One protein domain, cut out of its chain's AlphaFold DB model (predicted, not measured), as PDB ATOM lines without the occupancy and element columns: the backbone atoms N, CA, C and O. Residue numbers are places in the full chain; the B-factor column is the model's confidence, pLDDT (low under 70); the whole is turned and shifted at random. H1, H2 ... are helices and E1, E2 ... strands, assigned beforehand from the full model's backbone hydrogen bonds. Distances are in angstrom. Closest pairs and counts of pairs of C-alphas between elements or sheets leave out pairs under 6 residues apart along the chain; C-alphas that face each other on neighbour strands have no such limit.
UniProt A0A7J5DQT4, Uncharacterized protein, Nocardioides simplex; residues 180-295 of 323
ATOM      1  N   ASP A 180     187.331 170.661 144.560       96.81
ATOM      2  CA  ASP A 180     187.471 169.665 145.612       96.81
ATOM      3  C   ASP A 180     187.091 168.270 145.107       96.81
ATOM      4  O   ASP A 180     185.940 168.008 144.733       96.81
ATOM      5  N   LEU A 181     188.053 167.349 145.093       97.44
ATOM      6  CA  LEU A 181     187.850 165.968 144.659       97.44
ATOM      7  C   LEU A 181     187.740 165.032 145.873       97.44
ATOM      8  O   LEU A 181     188.768 164.729 146.487       97.44
ATOM      9  N   PRO A 182     186.529 164.563 146.238       97.19
ATOM     10  CA  PRO A 182     186.363 163.617 147.337       97.19
ATOM     11  C   PRO A 182     186.898 162.228 146.958       97.19
ATOM     12  O   PRO A 182     187.012 161.922 145.765       97.19
ATOM     13  N   PRO A 183     187.212 161.362 147.934       96.12
ATOM     14  CA  PRO A 183     187.565 159.983 147.641       96.12
ATOM     15  C   PRO A 183     186.358 159.237 147.040       96.12
ATOM     16  O   PRO A 183     185.217 159.548 147.394       96.12
ATOM     17  N   PRO A 184     186.569 158.218 146.182       94.19
ATOM     18  CA  PRO A 184     185.484 157.557 145.439       94.19
ATOM     19  C   PRO A 184     184.349 156.966 146.293       94.19
ATOM     20  O   PRO A 184     183.239 156.786 145.805       94.19
ATOM     21  N   TRP A 185     184.615 156.675 147.567       90.00
ATOM     22  CA  TRP A 185     183.666 156.094 148.523       90.00
ATOM     23  C   TRP A 185     182.967 157.127 149.429       90.00
ATOM     24  O   TRP A 185     182.187 156.744 150.296       90.00
ATOM     25  N   GLY A 186     183.252 158.426 149.266       88.00
ATOM     26  CA  GLY A 186     182.622 159.501 150.045       88.00
ATOM     27  C   GLY A 186     183.109 159.646 151.496       88.00
ATOM     28  O   GLY A 186     182.438 160.305 152.286       88.00
ATOM     29  N   GLY A 187     184.242 159.033 151.858       92.12
ATOM     30  CA  GLY A 187     184.880 159.163 153.173       92.12
ATOM     31  C   GLY A 187     186.032 160.173 153.200       92.12
ATOM     32  O   GLY A 187     185.931 161.274 152.666       92.12
ATOM     33  N   ALA A 188     187.149 159.780 153.810       96.38
ATOM     34  CA  ALA A 188     188.364 160.586 153.902       96.38
ATOM     35  C   ALA A 188     189.618 159.748 153.621       96.38
ATOM     36  O   ALA A 188     189.550 158.524 153.473       96.38
ATOM     37  N   CYS A 189     190.779 160.403 153.564       97.62
ATOM     38  CA  CYS A 189     192.063 159.716 153.540       97.62
ATOM     39  C   CYS A 189     192.232 158.837 154.788       97.62
ATOM     40  O   CYS A 189     192.201 159.355 155.901       97.62
ATOM     41  N   LEU A 190     192.508 157.538 154.608       96.38
ATOM     42  CA  LEU A 190     192.706 156.604 155.729       96.38
ATOM     43  C   LEU A 190     193.857 157.004 156.675       96.38
ATOM     44  O   LEU A 190     193.861 156.589 157.832       96.38
ATOM     45  N   PHE A 191     194.823 157.790 156.184       96.56
ATOM     46  CA  PHE A 191     195.956 158.294 156.964       96.56
ATOM     47  C   PHE A 191     195.589 159.628 157.613       96.56
ATOM     48  O   PHE A 191     195.211 159.669 158.777       96.56
ATOM     49  N   CYS A 192     195.648 160.719 156.849       97.25
ATOM     50  CA  CYS A 192     195.558 162.068 157.396       97.25
ATOM     51  C   CYS A 192     194.124 162.574 157.596       97.25
ATOM     52  O   CYS A 192     193.942 163.622 158.204       97.25
ATOM     53  N   GLY A 193     193.101 161.871 157.109       96.69
ATOM     54  CA  GLY A 193     191.701 162.229 157.335       96.69
ATOM     55  C   GLY A 193     191.147 163.382 156.499       96.69
ATOM     56  O   GLY A 193     190.019 163.780 156.754       96.69
ATOM     57  N   ILE A 194     191.864 163.913 155.500       97.62
ATOM     58  CA  ILE A 194     191.279 164.927 154.599       97.62
ATOM     59  C   ILE A 194     190.159 164.330 153.740       97.62
ATOM     60  O   ILE A 194     190.292 163.215 153.226       97.62
ATOM     61  N   GLY A 195     189.063 165.075 153.585       97.12
ATOM     62  CA  GLY A 195     187.881 164.645 152.827       97.12
ATOM     63  C   GLY A 195     187.925 164.967 151.335       97.12
ATOM     64  O   GLY A 195     187.187 164.367 150.562       97.12
ATOM     65  N   THR A 196     188.775 165.901 150.910       97.62
ATOM     66  CA  THR A 196     188.902 166.324 149.510       97.62
ATOM     67  C   THR A 196     190.358 166.616 149.169       97.62
ATOM     68  O   THR A 196     191.179 166.899 150.042       97.62
ATOM     69  N   VAL A 197     190.693 166.515 147.884       97.44
ATOM     70  CA  VAL A 197     191.974 166.971 147.332       97.44
ATOM     71  C   VAL A 197     191.678 168.060 146.301       97.44
ATOM     72  O   VAL A 197     190.932 167.783 145.355       97.44
ATOM     73  N   PRO A 198     192.226 169.279 146.446       96.44
ATOM     74  CA  PRO A 198     192.007 170.339 145.474       96.44
ATOM     75  C   PRO A 198     192.735 170.021 144.161       96.44
ATOM     76  O   PRO A 198     193.902 169.627 144.159       96.44
ATOM     77  N   MET A 199     192.064 170.222 143.026       95.00
ATOM     78  CA  MET A 199     192.649 170.057 141.693       95.00
ATOM     79  C   MET A 199     192.216 171.180 140.751       95.00
ATOM     80  O   MET A 199     191.050 171.564 140.714       95.00
ATOM     81  N   ALA A 200     193.148 171.685 139.940       91.44
ATOM     82  CA  ALA A 200     192.832 172.678 138.918       91.44
ATOM     83  C   ALA A 200     191.771 172.143 137.927       91.44
ATOM     84  O   ALA A 200     191.920 171.015 137.444       91.44
ATOM     85  N   PRO A 201     190.743 172.931 137.554       89.00
ATOM     86  CA  PRO A 201     189.696 172.494 136.621       89.00
ATOM     87  C   PRO A 201     190.231 171.952 135.290       89.00
ATOM     88  O   PRO A 201     189.717 170.958 134.779       89.00
ATOM     89  N   LEU A 202     191.317 172.537 134.773       84.19
ATOM     90  CA  LEU A 202     191.965 172.082 133.540       84.19
ATOM     91  C   LEU A 202     192.483 170.645 133.665       84.19
ATOM     92  O   LEU A 202     192.369 169.856 132.729       84.19
ATOM     93  N   GLU A 203     193.054 170.300 134.816       88.94
ATOM     94  CA  GLU A 203     193.568 168.956 135.075       88.94
ATOM     95  C   GLU A 203     192.420 167.955 135.255       88.94
ATOM     96  O   GLU A 203     192.479 166.849 134.721       88.94
ATOM     97  N   VAL A 204     191.321 168.374 135.894       91.00
ATOM     98  CA  VAL A 204     190.084 167.579 135.965       91.00
ATOM     99  C   VAL A 204     189.532 167.295 134.564       91.00
ATOM    100  O   VAL A 204     189.183 166.157 134.254       91.00
ATOM    101  N   ALA A 205     189.494 168.304 133.689       85.38
ATOM    102  CA  ALA A 205     189.038 168.153 132.310       85.38
ATOM    103  C   ALA A 205     189.958 167.234 131.489       85.38
ATOM    104  O   ALA A 205     189.469 166.363 130.770       85.38
ATOM    105  N   ARG A 206     191.286 167.372 131.632       84.75
ATOM    106  CA  ARG A 206     192.278 166.488 130.986       84.75
ATOM    107  C   ARG A 206     192.129 165.032 131.406       84.75
ATOM    108  O   ARG A 206     192.336 164.143 130.587       84.75
ATOM    109  N   ARG A 207     191.730 164.793 132.655       89.69
ATOM    110  CA  ARG A 207     191.435 163.464 133.197       89.69
ATOM    111  C   ARG A 207     190.026 162.970 132.856       89.69
ATOM    112  O   ARG A 207     189.616 161.955 133.384       89.69
ATOM    113  N   GLY A 208     189.264 163.636 131.992       89.25
ATOM    114  CA  GLY A 208     187.946 163.142 131.582       89.25
ATOM    115  C   GLY A 208     186.817 163.414 132.582       89.25
ATOM    116  O   GLY A 208     185.775 162.769 132.508       89.25
ATOM    117  N   GLY A 209     186.987 164.385 133.484       90.44
ATOM    118  CA  GLY A 209     185.936 164.867 134.385       90.44
ATOM    119  C   GLY A 209     186.176 164.552 135.862       90.44
ATOM    120  O   GLY A 209     187.130 163.873 136.232       90.44
ATOM    121  N   ARG A 210     185.297 165.081 136.726       94.12
ATOM    122  CA  ARG A 210     185.468 165.077 138.194       94.12
ATOM    123  C   ARG A 210     185.560 163.670 138.785       94.12
ATOM    124  O   ARG A 210     186.439 163.416 139.600       94.12
ATOM    125  N   GLU A 211     184.672 162.771 138.367       94.56
ATOM    126  CA  GLU A 211     184.602 161.398 138.885       94.56
ATOM    127  C   GLU A 211     185.845 160.587 138.512       94.56
ATOM    128  O   GLU A 211     186.472 159.985 139.383       94.56
ATOM    129  N   TYR A 212     186.250 160.630 137.241       95.75
ATOM    130  CA  TYR A 212     187.447 159.929 136.778       95.75
ATOM    131  C   TYR A 212     188.720 160.531 137.384       95.75
ATOM    132  O   TYR A 212     189.604 159.801 137.830       95.75
ATOM    133  N   ALA A 213     188.805 161.862 137.484       95.88
ATOM    134  CA  ALA A 213     189.917 162.528 138.156       95.88
ATOM    135  C   ALA A 213     190.044 162.080 139.620       95.88
ATOM    136  O   ALA A 213     191.148 161.751 140.044       95.88
ATOM    137  N   ALA A 214     188.932 162.006 140.363       96.19
ATOM    138  CA  ALA A 214     188.915 161.495 141.731       96.19
ATOM    139  C   ALA A 214     189.387 160.030 141.794       96.19
ATOM    140  O   ALA A 214     190.302 159.713 142.549       96.19
ATOM    141  N   GLN A 215     188.848 159.142 140.955       95.69
ATOM    142  CA  GLN A 215     189.280 157.738 140.910       95.69
ATOM    143  C   GLN A 215     190.785 157.577 140.645       95.69
ATOM    144  O   GLN A 215     191.405 156.671 141.189       95.69
ATOM    145  N   MET A 216     191.379 158.466 139.846       96.00
ATOM    146  CA  MET A 216     192.786 158.386 139.451       96.00
ATOM    147  C   MET A 216     193.783 158.940 140.475       96.00
ATOM    148  O   MET A 216     194.961 158.598 140.394       96.00
ATOM    149  N   ILE A 217     193.376 159.838 141.377       96.50
ATOM    150  CA  ILE A 217     194.304 160.456 142.348       96.50
ATOM    151  C   ILE A 217     194.290 159.790 143.719       96.50
ATOM    152  O   ILE A 217     195.247 159.918 144.479       96.50
ATOM    153  N   TRP A 218     193.197 159.118 144.053       97.81
ATOM    154  CA  TRP A 218     193.048 158.424 145.318       97.81
ATOM    155  C   TRP A 218     193.599 157.005 145.165       97.81
ATOM    156  O   TRP A 218     193.122 156.239 144.333       97.81
ATOM    157  N   GLN A 219     194.601 156.639 145.967       97.69
ATOM    158  CA  GLN A 219     195.188 155.298 145.918       97.69
ATOM    159  C   GLN A 219     194.445 154.368 146.877       97.69
ATOM    160  O   GLN A 219     194.339 154.670 148.066       97.69
ATOM    161  N   GLY A 220     193.942 153.245 146.360       97.06
ATOM    162  CA  GLY A 220     193.302 152.206 147.167       97.06
ATOM    163  C   GLY A 220     194.294 151.554 148.131       97.06
ATOM    164  O   GLY A 220     195.423 151.241 147.749       97.06
ATOM    165  N   VAL A 221     193.882 151.364 149.382       96.25
ATOM    166  CA  VAL A 221     194.678 150.728 150.435       96.25
ATOM    167  C   VAL A 221     193.779 149.803 151.243       96.25
ATOM    168  O   VAL A 221     192.769 150.233 151.796       96.25
ATOM    169  N   THR A 222     194.216 148.553 151.375       96.31
ATOM    170  CA  THR A 222     193.567 147.547 152.213       96.31
ATOM    171  C   THR A 222     194.552 147.073 153.278       96.31
ATOM    172  O   THR A 222     195.640 146.593 152.956       96.31
ATOM    173  N   ALA A 223     194.202 147.204 154.558       94.56
ATOM    174  CA  ALA A 223     195.060 146.774 155.663       94.56
ATOM    175  C   ALA A 223     194.264 146.450 156.930       94.56
ATOM    176  O   ALA A 223     193.115 146.848 157.086       94.56
ATOM    177  N   GLN A 224     194.877 145.725 157.867       93.88
ATOM    178  CA  GLN A 224     194.263 145.485 159.175       93.88
ATOM    179  C   GLN A 224     194.142 146.802 159.954       93.88
ATOM    180  O   GLN A 224     195.073 147.601 159.939       93.88
ATOM    181  N   ALA A 225     193.064 146.998 160.715       91.81
ATOM    182  CA  ALA A 225     192.862 148.203 161.529       91.81
ATOM    183  C   ALA A 225     194.012 148.478 162.513       91.81
ATOM    184  O   ALA A 225     194.382 149.631 162.739       91.81
ATOM    185  N   LYS A 226     194.667 147.420 163.012       90.56
ATOM    186  CA  LYS A 226     195.891 147.525 163.820       90.56
ATOM    187  C   LYS A 226     197.011 148.294 163.114       90.56
ATOM    188  O   LYS A 226     197.791 148.969 163.780       90.56
ATOM    189  N   ALA A 227     197.079 148.231 161.784       90.81
ATOM    190  CA  ALA A 227     198.080 148.954 161.011       90.81
ATOM    191  C   ALA A 227     197.904 150.482 161.089       90.81
ATOM    192  O   ALA A 227     198.883 151.197 160.888       90.81
ATOM    193  N   PHE A 228     196.699 150.952 161.430       90.62
ATOM    194  CA  PHE A 228     196.343 152.357 161.644       90.62
ATOM    195  C   PHE A 228     196.216 152.726 163.130       90.62
ATOM    196  O   PHE A 228     195.786 153.827 163.433       90.62
ATOM    197  N   GLY A 229     196.540 151.821 164.060       87.69
ATOM    198  CA  GLY A 229     196.530 152.090 165.504       87.69
ATOM    199  C   GLY A 229     195.231 151.709 166.216       87.69
ATOM    200  O   GLY A 229     195.146 151.828 167.437       87.69
ATOM    201  N   ALA A 230     194.238 151.182 165.494       87.75
ATOM    202  CA  ALA A 230     193.014 150.664 166.098       87.75
ATOM    203  C   ALA A 230     193.228 149.299 166.778       87.75
ATOM    204  O   ALA A 230     194.121 148.517 166.442       87.75
ATOM    205  N   LYS A 231     192.360 148.980 167.744       87.38
ATOM    206  CA  LYS A 231     192.299 147.647 168.359       87.38
ATOM    207  C   LYS A 231     191.440 146.728 167.490       87.38
ATOM    208  O   LYS A 231     190.327 147.088 167.139       87.38
ATOM    209  N   GLY A 232     191.924 145.520 167.199       86.44
ATOM    210  CA  GLY A 232     191.143 144.492 166.504       86.44
ATOM    211  C   GLY A 232     191.838 143.899 165.280       86.44
ATOM    212  O   GLY A 232     192.997 144.194 164.994       86.44
ATOM    213  N   ARG A 233     191.119 143.007 164.590       89.50
ATOM    214  CA  ARG A 233     191.570 142.309 163.372       89.50
ATOM    215  C   ARG A 233     190.709 142.636 162.149       89.50
ATOM    216  O   ARG A 233     190.800 141.922 161.154       89.50
ATOM    217  N   GLU A 234     189.851 143.654 162.228       93.62
ATOM    218  CA  GLU A 234     189.067 144.058 161.059       93.62
ATOM    219  C   GLU A 234     190.000 144.500 159.928       93.62
ATOM    220  O   GLU A 234     191.093 145.027 160.169       93.62
ATOM    221  N   ILE A 235     189.574 144.241 158.699       94.88
ATOM    222  CA  ILE A 235     190.252 144.711 157.499       94.88
ATOM    223  C   ILE A 235     189.554 146.000 157.090       94.88
ATOM    224  O   ILE A 235     188.345 146.010 156.874       94.88
ATOM    225  N   LEU A 236     190.329 147.072 157.008       93.56
ATOM    226  CA  LEU A 236     189.897 148.358 156.498       93.56
ATOM    227  C   LEU A 236     190.259 148.431 155.022       93.56
ATOM    228  O   LEU A 236     191.405 148.167 154.650       93.56
ATOM    229  N   ASP A 237     189.274 148.789 154.209       94.94
ATOM    230  CA  ASP A 237     189.429 149.048 152.785       94.94
ATOM    231  C   ASP A 237     188.989 150.482 152.491       94.94
ATOM    232  O   ASP A 237     187.960 150.946 152.990       94.94
ATOM    233  N   GLY A 238     189.797 151.214 151.736       95.50
ATOM    234  CA  GLY A 238     189.553 152.622 151.463       95.50
ATOM    235  C   GLY A 238     190.677 153.250 150.661       95.50
ATOM    236  O   GLY A 238     191.365 152.580 149.898       95.50
ATOM    237  N   PHE A 239     190.850 154.562 150.807       97.25
ATOM    238  CA  PHE A 239     191.750 155.327 149.952       97.25
ATOM    239  C   PHE A 239     192.649 156.269 150.746       97.25
ATOM    240  O   PHE A 239     192.265 156.801 151.790       97.25
ATOM    241  N   VAL A 240     193.838 156.534 150.214       97.88
ATOM    242  CA  VAL A 240     194.749 157.570 150.707       97.88
ATOM    243  C   VAL A 240     194.929 158.675 149.667       97.88
ATOM    244  O   VAL A 240     194.865 158.422 148.462       97.88
ATOM    245  N   CYS A 241     195.101 159.916 150.133       98.38
ATOM    246  CA  CYS A 241     195.316 161.064 149.254       98.38
ATOM    247  C   CYS A 241     196.705 160.994 148.588       98.38
ATOM    248  O   CYS A 241     197.576 160.292 149.109       98.38
ATOM    249  N   PRO A 242     196.963 161.744 147.495       97.75
ATOM    250  CA  PRO A 242     198.240 161.702 146.774       97.75
ATOM    251  C   PRO A 242     199.478 161.887 147.659       97.75
ATOM    252  O   PRO A 242     200.463 161.172 147.505       97.75
ATOM    253  N   THR A 243     199.416 162.797 148.633       97.06
ATOM    254  CA  THR A 243     200.535 163.063 149.549       97.06
ATOM    255  C   THR A 243     200.854 161.858 150.437       97.06
ATOM    256  O   THR A 243     202.016 161.520 150.634       97.06
ATOM    257  N   CYS A 244     199.830 161.181 150.961       97.88
ATOM    258  CA  CYS A 244     200.012 159.973 151.767       97.88
ATOM    259  C   CYS A 244     200.380 158.754 150.902       97.88
ATOM    260  O   CYS A 244     201.169 157.916 151.334       97.88
ATOM    261  N   ALA A 245     199.843 158.674 149.683       97.38
ATOM    262  CA  ALA A 245     200.148 157.647 148.691       97.38
ATOM    263  C   ALA A 245     201.636 157.632 148.307       97.38
ATOM    264  O   ALA A 245     202.264 156.578 148.295       97.38
ATOM    265  N   GLU A 246     202.226 158.804 148.052       96.88
ATOM    266  CA  GLU A 246     203.645 158.946 147.702       96.88
ATOM    267  C   GLU A 246     204.577 158.385 148.785       96.88
ATOM    268  O   GLU A 246     205.598 157.763 148.488       96.88
ATOM    269  N   VAL A 247     204.221 158.572 150.055       94.88
ATOM    270  CA  VAL A 247     204.953 157.986 151.181       94.88
ATOM    271  C   VAL A 247     204.687 156.483 151.269       94.88
ATOM    272  O   VAL A 247     205.622 155.701 151.406       94.88
ATOM    273  N   GLY A 248     203.428 156.063 151.113       92.00
ATOM    274  CA  GLY A 248     203.049 154.650 151.119       92.00
ATOM    275  C   GLY A 248     203.759 153.809 150.065       92.00
ATOM    276  O   GLY A 248     204.129 152.678 150.351       92.00
ATOM    277  N   ASN A 249     204.038 154.374 148.891       93.56
ATOM    278  CA  ASN A 249     204.762 153.687 147.820       93.56
ATOM    279  C   ASN A 249     206.261 153.486 148.113       93.56
ATOM    280  O   ASN A 249     206.912 152.706 147.419       93.56
ATOM    281  N   ARG A 250     206.816 154.175 149.118       92.56
ATOM    282  CA  ARG A 250     208.225 154.062 149.539       92.56
ATOM    283  C   ARG A 250     208.418 153.131 150.739       92.56
ATOM    284  O   ARG A 250     209.543 152.727 151.013       92.56
ATOM    285  N   GLU A 251     207.340 152.779 151.434       91.88
ATOM    286  CA  GLU A 251     207.380 152.038 152.694       91.88
ATOM    287  C   GLU A 251     206.857 150.604 152.551       91.88
ATOM    288  O   GLU A 251     205.945 150.312 151.784       91.88
ATOM    289  N   VAL A 252     207.423 149.684 153.338       85.12
ATOM    290  CA  VAL A 252     207.106 148.243 153.248       85.12
ATOM    291  C   VAL A 252     205.797 147.886 153.966       85.12
ATOM    292  O   VAL A 252     205.170 146.873 153.660       85.12
ATOM    293  N   SER A 253     205.372 148.692 154.945       91.31
ATOM    294  CA  SER A 253     204.156 148.442 155.723       91.31
ATOM    295  C   SER A 253     203.300 149.692 155.875       91.31
ATOM    296  O   SER A 253     203.810 150.804 155.996       91.31
ATOM    297  N   VAL A 254     201.980 149.498 155.942       91.81
ATOM    298  CA  VAL A 254     201.010 150.593 156.106       91.81
ATOM    299  C   VAL A 254     201.240 151.388 157.394       91.81
ATOM    300  O   VAL A 254     201.104 152.607 157.383       91.81
ATOM    301  N   SER A 255     201.663 150.743 158.485       90.12
ATOM    302  CA  SER A 255     201.986 151.458 159.727       90.12
ATOM    303  C   SER A 255     203.178 152.396 159.568       90.12
ATOM    304  O   SER A 255     203.121 153.528 160.038       90.12
ATOM    305  N   ARG A 256     204.239 151.948 158.879       88.88
ATOM    306  CA  ARG A 256     205.407 152.794 158.593       88.88
ATOM    307  C   ARG A 256     205.057 153.906 157.615       88.88
ATOM    308  O   ARG A 256     205.416 155.047 157.864       88.88
ATOM    309  N   ALA A 257     204.283 153.599 156.576       93.12
ATOM    310  CA  ALA A 257     203.764 154.590 155.640       93.12
ATOM    311  C   ALA A 257     202.966 155.699 156.340       93.12
ATOM    312  O   ALA A 257     203.190 156.877 156.078       93.12
ATOM    313  N   CYS A 258     202.054 155.331 157.245       92.56
ATOM    314  CA  CYS A 258     201.234 156.272 158.007       92.56
ATOM    315  C   CYS A 258     202.101 157.170 158.898       92.56
ATOM    316  O   CYS A 258     201.999 158.393 158.829       92.56
ATOM    317  N   ALA A 259     203.016 156.566 159.658       89.06
ATOM    318  CA  ALA A 259     203.972 157.279 160.497       89.06
ATOM    319  C   ALA A 259     204.864 158.243 159.704       89.06
ATOM    320  O   ALA A 259     204.968 159.419 160.046       89.06
ATOM    321  N   LYS A 260     205.459 157.767 158.606       91.19
ATOM    322  CA  LYS A 260     206.346 158.574 157.769       91.19
ATOM    323  C   LYS A 260     205.593 159.712 157.083       91.19
ATOM    324  O   LYS A 260     206.123 160.809 156.942       91.19
ATOM    325  N   ALA A 261     204.336 159.485 156.697       94.12
ATOM    326  CA  ALA A 261     203.503 160.522 156.101       94.12
ATOM    327  C   ALA A 261     203.144 161.618 157.112       94.12
ATOM    328  O   ALA A 261     203.048 162.788 156.738       94.12
ATOM    329  N   PHE A 262     202.958 161.249 158.381       93.25
ATOM    330  CA  PHE A 262     202.786 162.206 159.467       93.25
ATOM    331  C   PHE A 262     204.075 162.989 159.745       93.25
ATOM    332  O   PHE A 262     204.024 164.212 159.823       93.25
ATOM    333  N   GLU A 263     205.228 162.319 159.804       89.75
ATOM    334  CA  GLU A 263     206.541 162.962 159.969       89.75
ATOM    335  C   GLU A 263     206.809 164.001 158.873       89.75
ATOM    336  O   GLU A 263     207.112 165.154 159.174       89.75
ATOM    337  N   GLU A 264     206.644 163.628 157.598       93.56
ATOM    338  CA  GLU A 264     206.849 164.560 156.486       93.56
ATOM    339  C   GLU A 264     205.864 165.736 156.537       93.56
ATOM    340  O   GLU A 264     206.225 166.866 156.202       93.56
ATOM    341  N   HIS A 265     204.619 165.500 156.965       93.81
ATOM    342  CA  HIS A 265     203.652 166.573 157.177       93.81
ATOM    343  C   HIS A 265     204.092 167.515 158.305       93.81
ATOM    344  O   HIS A 265     204.074 168.731 158.114       93.81
ATOM    345  N   ALA A 266     204.511 166.971 159.447       91.50
ATOM    346  CA  ALA A 266     204.961 167.754 160.585       91.50
ATOM    347  C   ALA A 266     206.190 168.600 160.229       91.50
ATOM    348  O   ALA A 266     206.198 169.805 160.474       91.50
ATOM    349  N   GLN A 267     207.170 168.009 159.539       90.50
ATOM    350  CA  GLN A 267     208.359 168.711 159.059       90.50
ATOM    351  C   GLN A 267     208.004 169.860 158.105       90.50
ATOM    352  O   GLN A 267     208.524 170.964 158.257       90.50
ATOM    353  N   ARG A 268     207.098 169.636 157.140       92.31
ATOM    354  CA  ARG A 268     206.661 170.676 156.187       92.31
ATOM    355  C   ARG A 268     205.935 171.843 156.857       92.31
ATOM    356  O   ARG A 268     205.986 172.946 156.326       92.31
ATOM    357  N   ASN A 269     205.273 171.605 157.989       91.19
ATOM    358  CA  ASN A 269     204.488 172.613 158.707       91.19
ATOM    359  C   ASN A 269     205.191 173.150 159.966       91.19
ATOM    360  O   ASN A 269     204.582 173.892 160.728       91.19
ATOM    361  N   GLY A 270     206.458 172.783 160.201       89.44
ATOM    362  CA  GLY A 270     207.206 173.217 161.386       89.44
ATOM    363  C   GLY A 270     206.626 172.708 162.710       89.44
ATOM    364  O   GLY A 270     206.869 173.301 163.756       89.44
ATOM    365  N   ILE A 271     205.848 171.624 162.678       86.44
ATOM    366  CA  ILE A 271     205.254 171.016 163.866       86.44
ATOM    367  C   ILE A 271     206.345 170.216 164.578       86.44
ATOM    368  O   ILE A 271     206.892 169.258 164.025       86.44
ATOM    369  N   ARG A 272     206.661 170.602 165.816       81.44
ATOM    370  CA  ARG A 272     207.619 169.876 166.652       81.44
ATOM    371  C   ARG A 272     206.969 168.586 167.139       81.44
ATOM    372  O   ARG A 272     206.060 168.609 167.960       81.44
ATOM    373  N   VAL A 273     207.429 167.459 166.612       77.56
ATOM    374  CA  VAL A 273     207.015 166.134 167.084       77.56
ATOM    375  C   VAL A 273     208.009 165.698 168.166       77.56
ATOM    376  O   VAL A 273     209.216 165.798 167.926       77.56
ATOM    377  N   PRO A 274     207.547 165.252 169.350       71.88
ATOM    378  CA  PRO A 274     208.434 164.805 170.420       71.88
ATOM    379  C   PRO A 274     209.424 163.747 169.925       71.88
ATOM    380  O   PRO A 274     209.029 162.784 169.266       71.88
ATOM    381  N   THR A 275     210.707 163.906 170.261       67.56
ATOM    382  CA  THR A 275     211.780 162.988 169.837       67.56
ATOM    383  C   THR A 275     211.502 161.548 170.268       67.56
ATOM    384  O   THR A 275     211.845 160.610 169.556       67.56
ATOM    385  N   ASP A 276     210.801 161.355 171.385       63.50
ATOM    386  CA  ASP A 276     210.428 160.029 171.887       63.50
ATOM    387  C   ASP A 276     209.430 159.310 170.977       63.50
ATOM    388  O   ASP A 276     209.487 158.090 170.826       63.50
ATOM    389  N   LEU A 277     208.574 160.068 170.287       64.56
ATOM    390  CA  LEU A 277     207.679 159.543 169.261       64.56
ATOM    391  C   LEU A 277     208.487 158.993 168.073       64.56
ATOM    392  O   LEU A 277     208.086 157.992 167.487       64.56
ATOM    393  N   PHE A 278     209.658 159.581 167.783       61.06
ATOM    394  CA  PHE A 278     210.600 159.114 166.762       61.06
ATOM    395  C   PHE A 278     211.476 157.941 167.216       61.06
ATOM    396  O   PHE A 278     211.591 156.945 166.502       61.06
ATOM    397  N   ASN A 279     212.032 158.006 168.427       54.81
ATOM    398  CA  ASN A 279     212.906 156.967 168.982       54.81
ATOM    399  C   ASN A 279     212.189 155.616 169.136       54.81
ATOM    400  O   ASN A 279     212.813 154.556 169.075       54.81
ATOM    401  N   LEU A 280     210.867 155.623 169.303       52.94
ATOM    402  CA  LEU A 280     210.084 154.392 169.355       52.94
ATOM    403  C   LEU A 280     210.008 153.680 167.985       52.94
ATOM    404  O   LEU A 280     209.957 152.448 167.969       52.94
ATOM    405  N   TYR A 281     210.110 154.402 166.856       55.34
ATOM    406  CA  TYR A 281     210.165 153.809 165.508       55.34
ATOM    407  C   TYR A 281     211.456 153.036 165.244       55.34
ATOM    408  O   TYR A 281     211.413 151.945 164.669       55.34
ATOM    409  N   GLU A 282     212.594 153.592 165.658       57.03
ATOM    410  CA  GLU A 282     213.913 152.994 165.416       57.03
ATOM    411  C   GLU A 282     214.154 151.757 166.291       57.03
ATOM    412  O   GLU A 282     214.792 150.801 165.855       57.03
ATOM    413  N   ASN A 283     213.549 151.713 167.483       56.06
ATOM    414  CA  ASN A 283     213.718 150.625 168.450       56.06
ATOM    415  C   ASN A 283     212.728 149.453 168.278       56.06
ATOM    416  O   ASN A 283     212.625 148.590 169.147       56.06
ATOM    417  N   GLY A 284     211.978 149.396 167.171       55.56
ATOM    418  CA  GLY A 284     211.078 148.273 166.872       55.56
ATOM    419  C   GLY A 284     209.799 148.226 167.716       55.56
ATOM    420  O   GLY A 284     209.057 147.241 167.649       55.56
ATOM    421  N   HIS A 285     209.499 149.283 168.473       54.62
ATOM    422  CA  HIS A 285     208.223 149.421 169.162       54.62
ATOM    423  C   HIS A 285     207.190 150.024 168.197       54.62
ATOM    424  O   HIS A 285     207.421 151.082 167.619       54.62
ATOM    425  N   PRO A 286     206.033 149.377 167.981       54.00
ATOM    426  CA  PRO A 286     205.021 149.884 167.069       54.00
ATOM    427  C   PRO A 286     204.270 151.046 167.726       54.00
ATOM    428  O   PRO A 286     203.140 150.881 168.184       54.00
ATOM    429  N   VAL A 287     204.882 152.229 167.783       57.66
ATOM    430  CA  VAL A 287     204.106 153.459 167.939       57.66
ATOM    431  C   VAL A 287     203.397 153.685 166.622       57.66
ATOM    432  O   VAL A 287     203.974 154.087 165.614       57.66
ATOM    433  N   VAL A 288     202.124 153.327 166.611       66.12
ATOM    434  CA  VAL A 288     201.276 153.566 165.458       66.12
ATOM    435  C   VAL A 288     200.695 154.957 165.642       66.12
ATOM    436  O   VAL A 288     199.844 155.143 166.509       66.12
ATOM    437  N   VAL A 289     201.170 155.929 164.854       84.12
ATOM    438  CA  VAL A 289     200.446 157.198 164.690       84.12
ATOM    439  C   VAL A 289     199.040 156.814 164.241       84.12
ATOM    440  O   VAL A 289     198.921 156.131 163.214       84.12
ATOM    441  N   PRO A 290     197.998 157.155 165.022       88.00
ATOM    442  CA  PRO A 290     196.653 156.727 164.710       88.00
ATOM    443  C   PRO A 290     196.268 157.349 163.374       88.00
ATOM    444  O   PRO A 290     196.180 158.566 163.256       88.00
ATOM    445  N   GLY A 291     196.080 156.513 162.356       90.62
ATOM    446  CA  GLY A 291     195.504 156.967 161.100       90.62
ATOM    447  C   GLY A 291     194.033 157.285 161.324       90.62
ATOM    448  O   GLY A 291     193.382 156.647 162.156       90.62
ATOM    449  N   TRP A 292     193.477 158.214 160.554       94.12
ATOM    450  CA  TRP A 292     192.072 158.614 160.662       94.12
ATOM    451  C   TRP A 292     191.107 157.420 160.618       94.12
ATOM    452  O   TRP A 292     190.106 157.383 161.332       94.12
ATOM    453  N   ALA A 293     191.454 156.393 159.837       88.56
ATOM    454  CA  ALA A 293     190.687 155.159 159.723       88.56
ATOM    455  C   ALA A 293     190.474 154.427 161.065       88.56
ATOM    456  O   ALA A 293     189.497 153.697 161.213       88.56
ATOM    457  N   SER A 294     191.357 154.634 162.048       88.00
ATOM    458  CA  SER A 294     191.277 154.005 163.372       88.00
ATOM    459  C   SER A 294     190.209 154.596 164.292       88.00
ATOM    460  O   SER A 294     189.878 153.983 165.307       88.00
ATOM    461  N   LEU A 295     189.669 155.770 163.956       82.00
ATOM    462  CA  LEU A 295     188.847 156.555 164.874       82.00
ATOM    463  C   LEU A 295     187.339 156.294 164.758       82.00
ATOM    464  O   LEU A 295     186.587 156.748 165.612       82.00
TER     465      LEU A 295
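What this domain is: This is residues 180 to 295 of the 323 residues of an uncharacterized protein of Nocardioides simplex (UniProt A0A7J5DQT4). A small core, in which the two-strand ribbon of E2 and E3 sits beside the steeply crossed helices H4 and H5, has outlying parts at both ends of the longest axis: E1 with H1 and H2 at one end, and H6 at the other. The unnamed stretch 180 to 196 loops into the middle and folds back to E1, and after H6 the printed part returns to the core, where H7 packs on H3. The printed part has 116 residues, with seven named helices and three named strands in the order E1 H1 H2 E2 H3 E3 H4 H5 H6 H7; its class is mixed, helices and strands, and its one sheet, E2 - E3, is antiparallel. It is compact, with a radius of gyration of the C-alphas of 15.0 A and spans of 47 by 34 by 23 A.

Where its parts are: After residues 180 to 196, E1 covers residues 197 to 199, with C-alpha 197 at (191.974, 166.971, 147.332). H1 is residues 201 to 206 and H2 residues 210 to 217, 10.8 A long. E2, residues 219 to 224, measures 16.5 A; H3 is residues 225 to 228. E3, residues 235 to 240, measures 15.2 A. H4 is residues 242 to 248. H5, residues 254 to 268, is the longest helix at 20.9 A, from C-alpha 254 at (201.010, 150.593, 156.106). H6 is residues 275 to 282, 11.1 A long, and H7 residues 292 to 295, with C-alpha 295 at (188.847, 156.555, 164.874).

How they stand to each other: Residues 180 to 181 pair antiparallel with residues 197 to 198 of E1, which pairs with no named strand. H1 and H2 are close but not clearly touching, about perpendicular at 77 degrees; their closest C-alphas, of Val 204 and Ala 213, are 5.5 A apart. E2 and E3 are antiparallel, with N 221 and O 238 at 2.8 A and N 236 and O 223 at 2.8 A, within hydrogen-bond range. H4 and H5 touch at a steep tilt of 54 degrees, opposite ways, closest at the C-alphas of Gly 248 and Ala 257, 4.6 A. H5 touches H3 with residues 254 to 258 alone, closest at the C-alphas of Ser 255 and Ala 227, 4.8 A. H5 and H6 are near each other, with 8 pairs of C-alphas within 10 A. H7 touches H3, closest at the C-alphas of Ser 294 and Phe 228, 5.6 A. Every O i to N i+4 pair is within hydrogen-bond range in H1, H2 and H5, against 2 of 3 in H4 and 2 of 4 in H6; H3 and H7 are too short for such a pair.

The domain as a whole: The C-alphas farthest apart, of Ala 205 and Asn 283, are 47.1 A apart. The printed part has no cut, and no link between named elements is long. Mean pLDDT of the printed part is 88.3, and residues 275 to 288 are under 70.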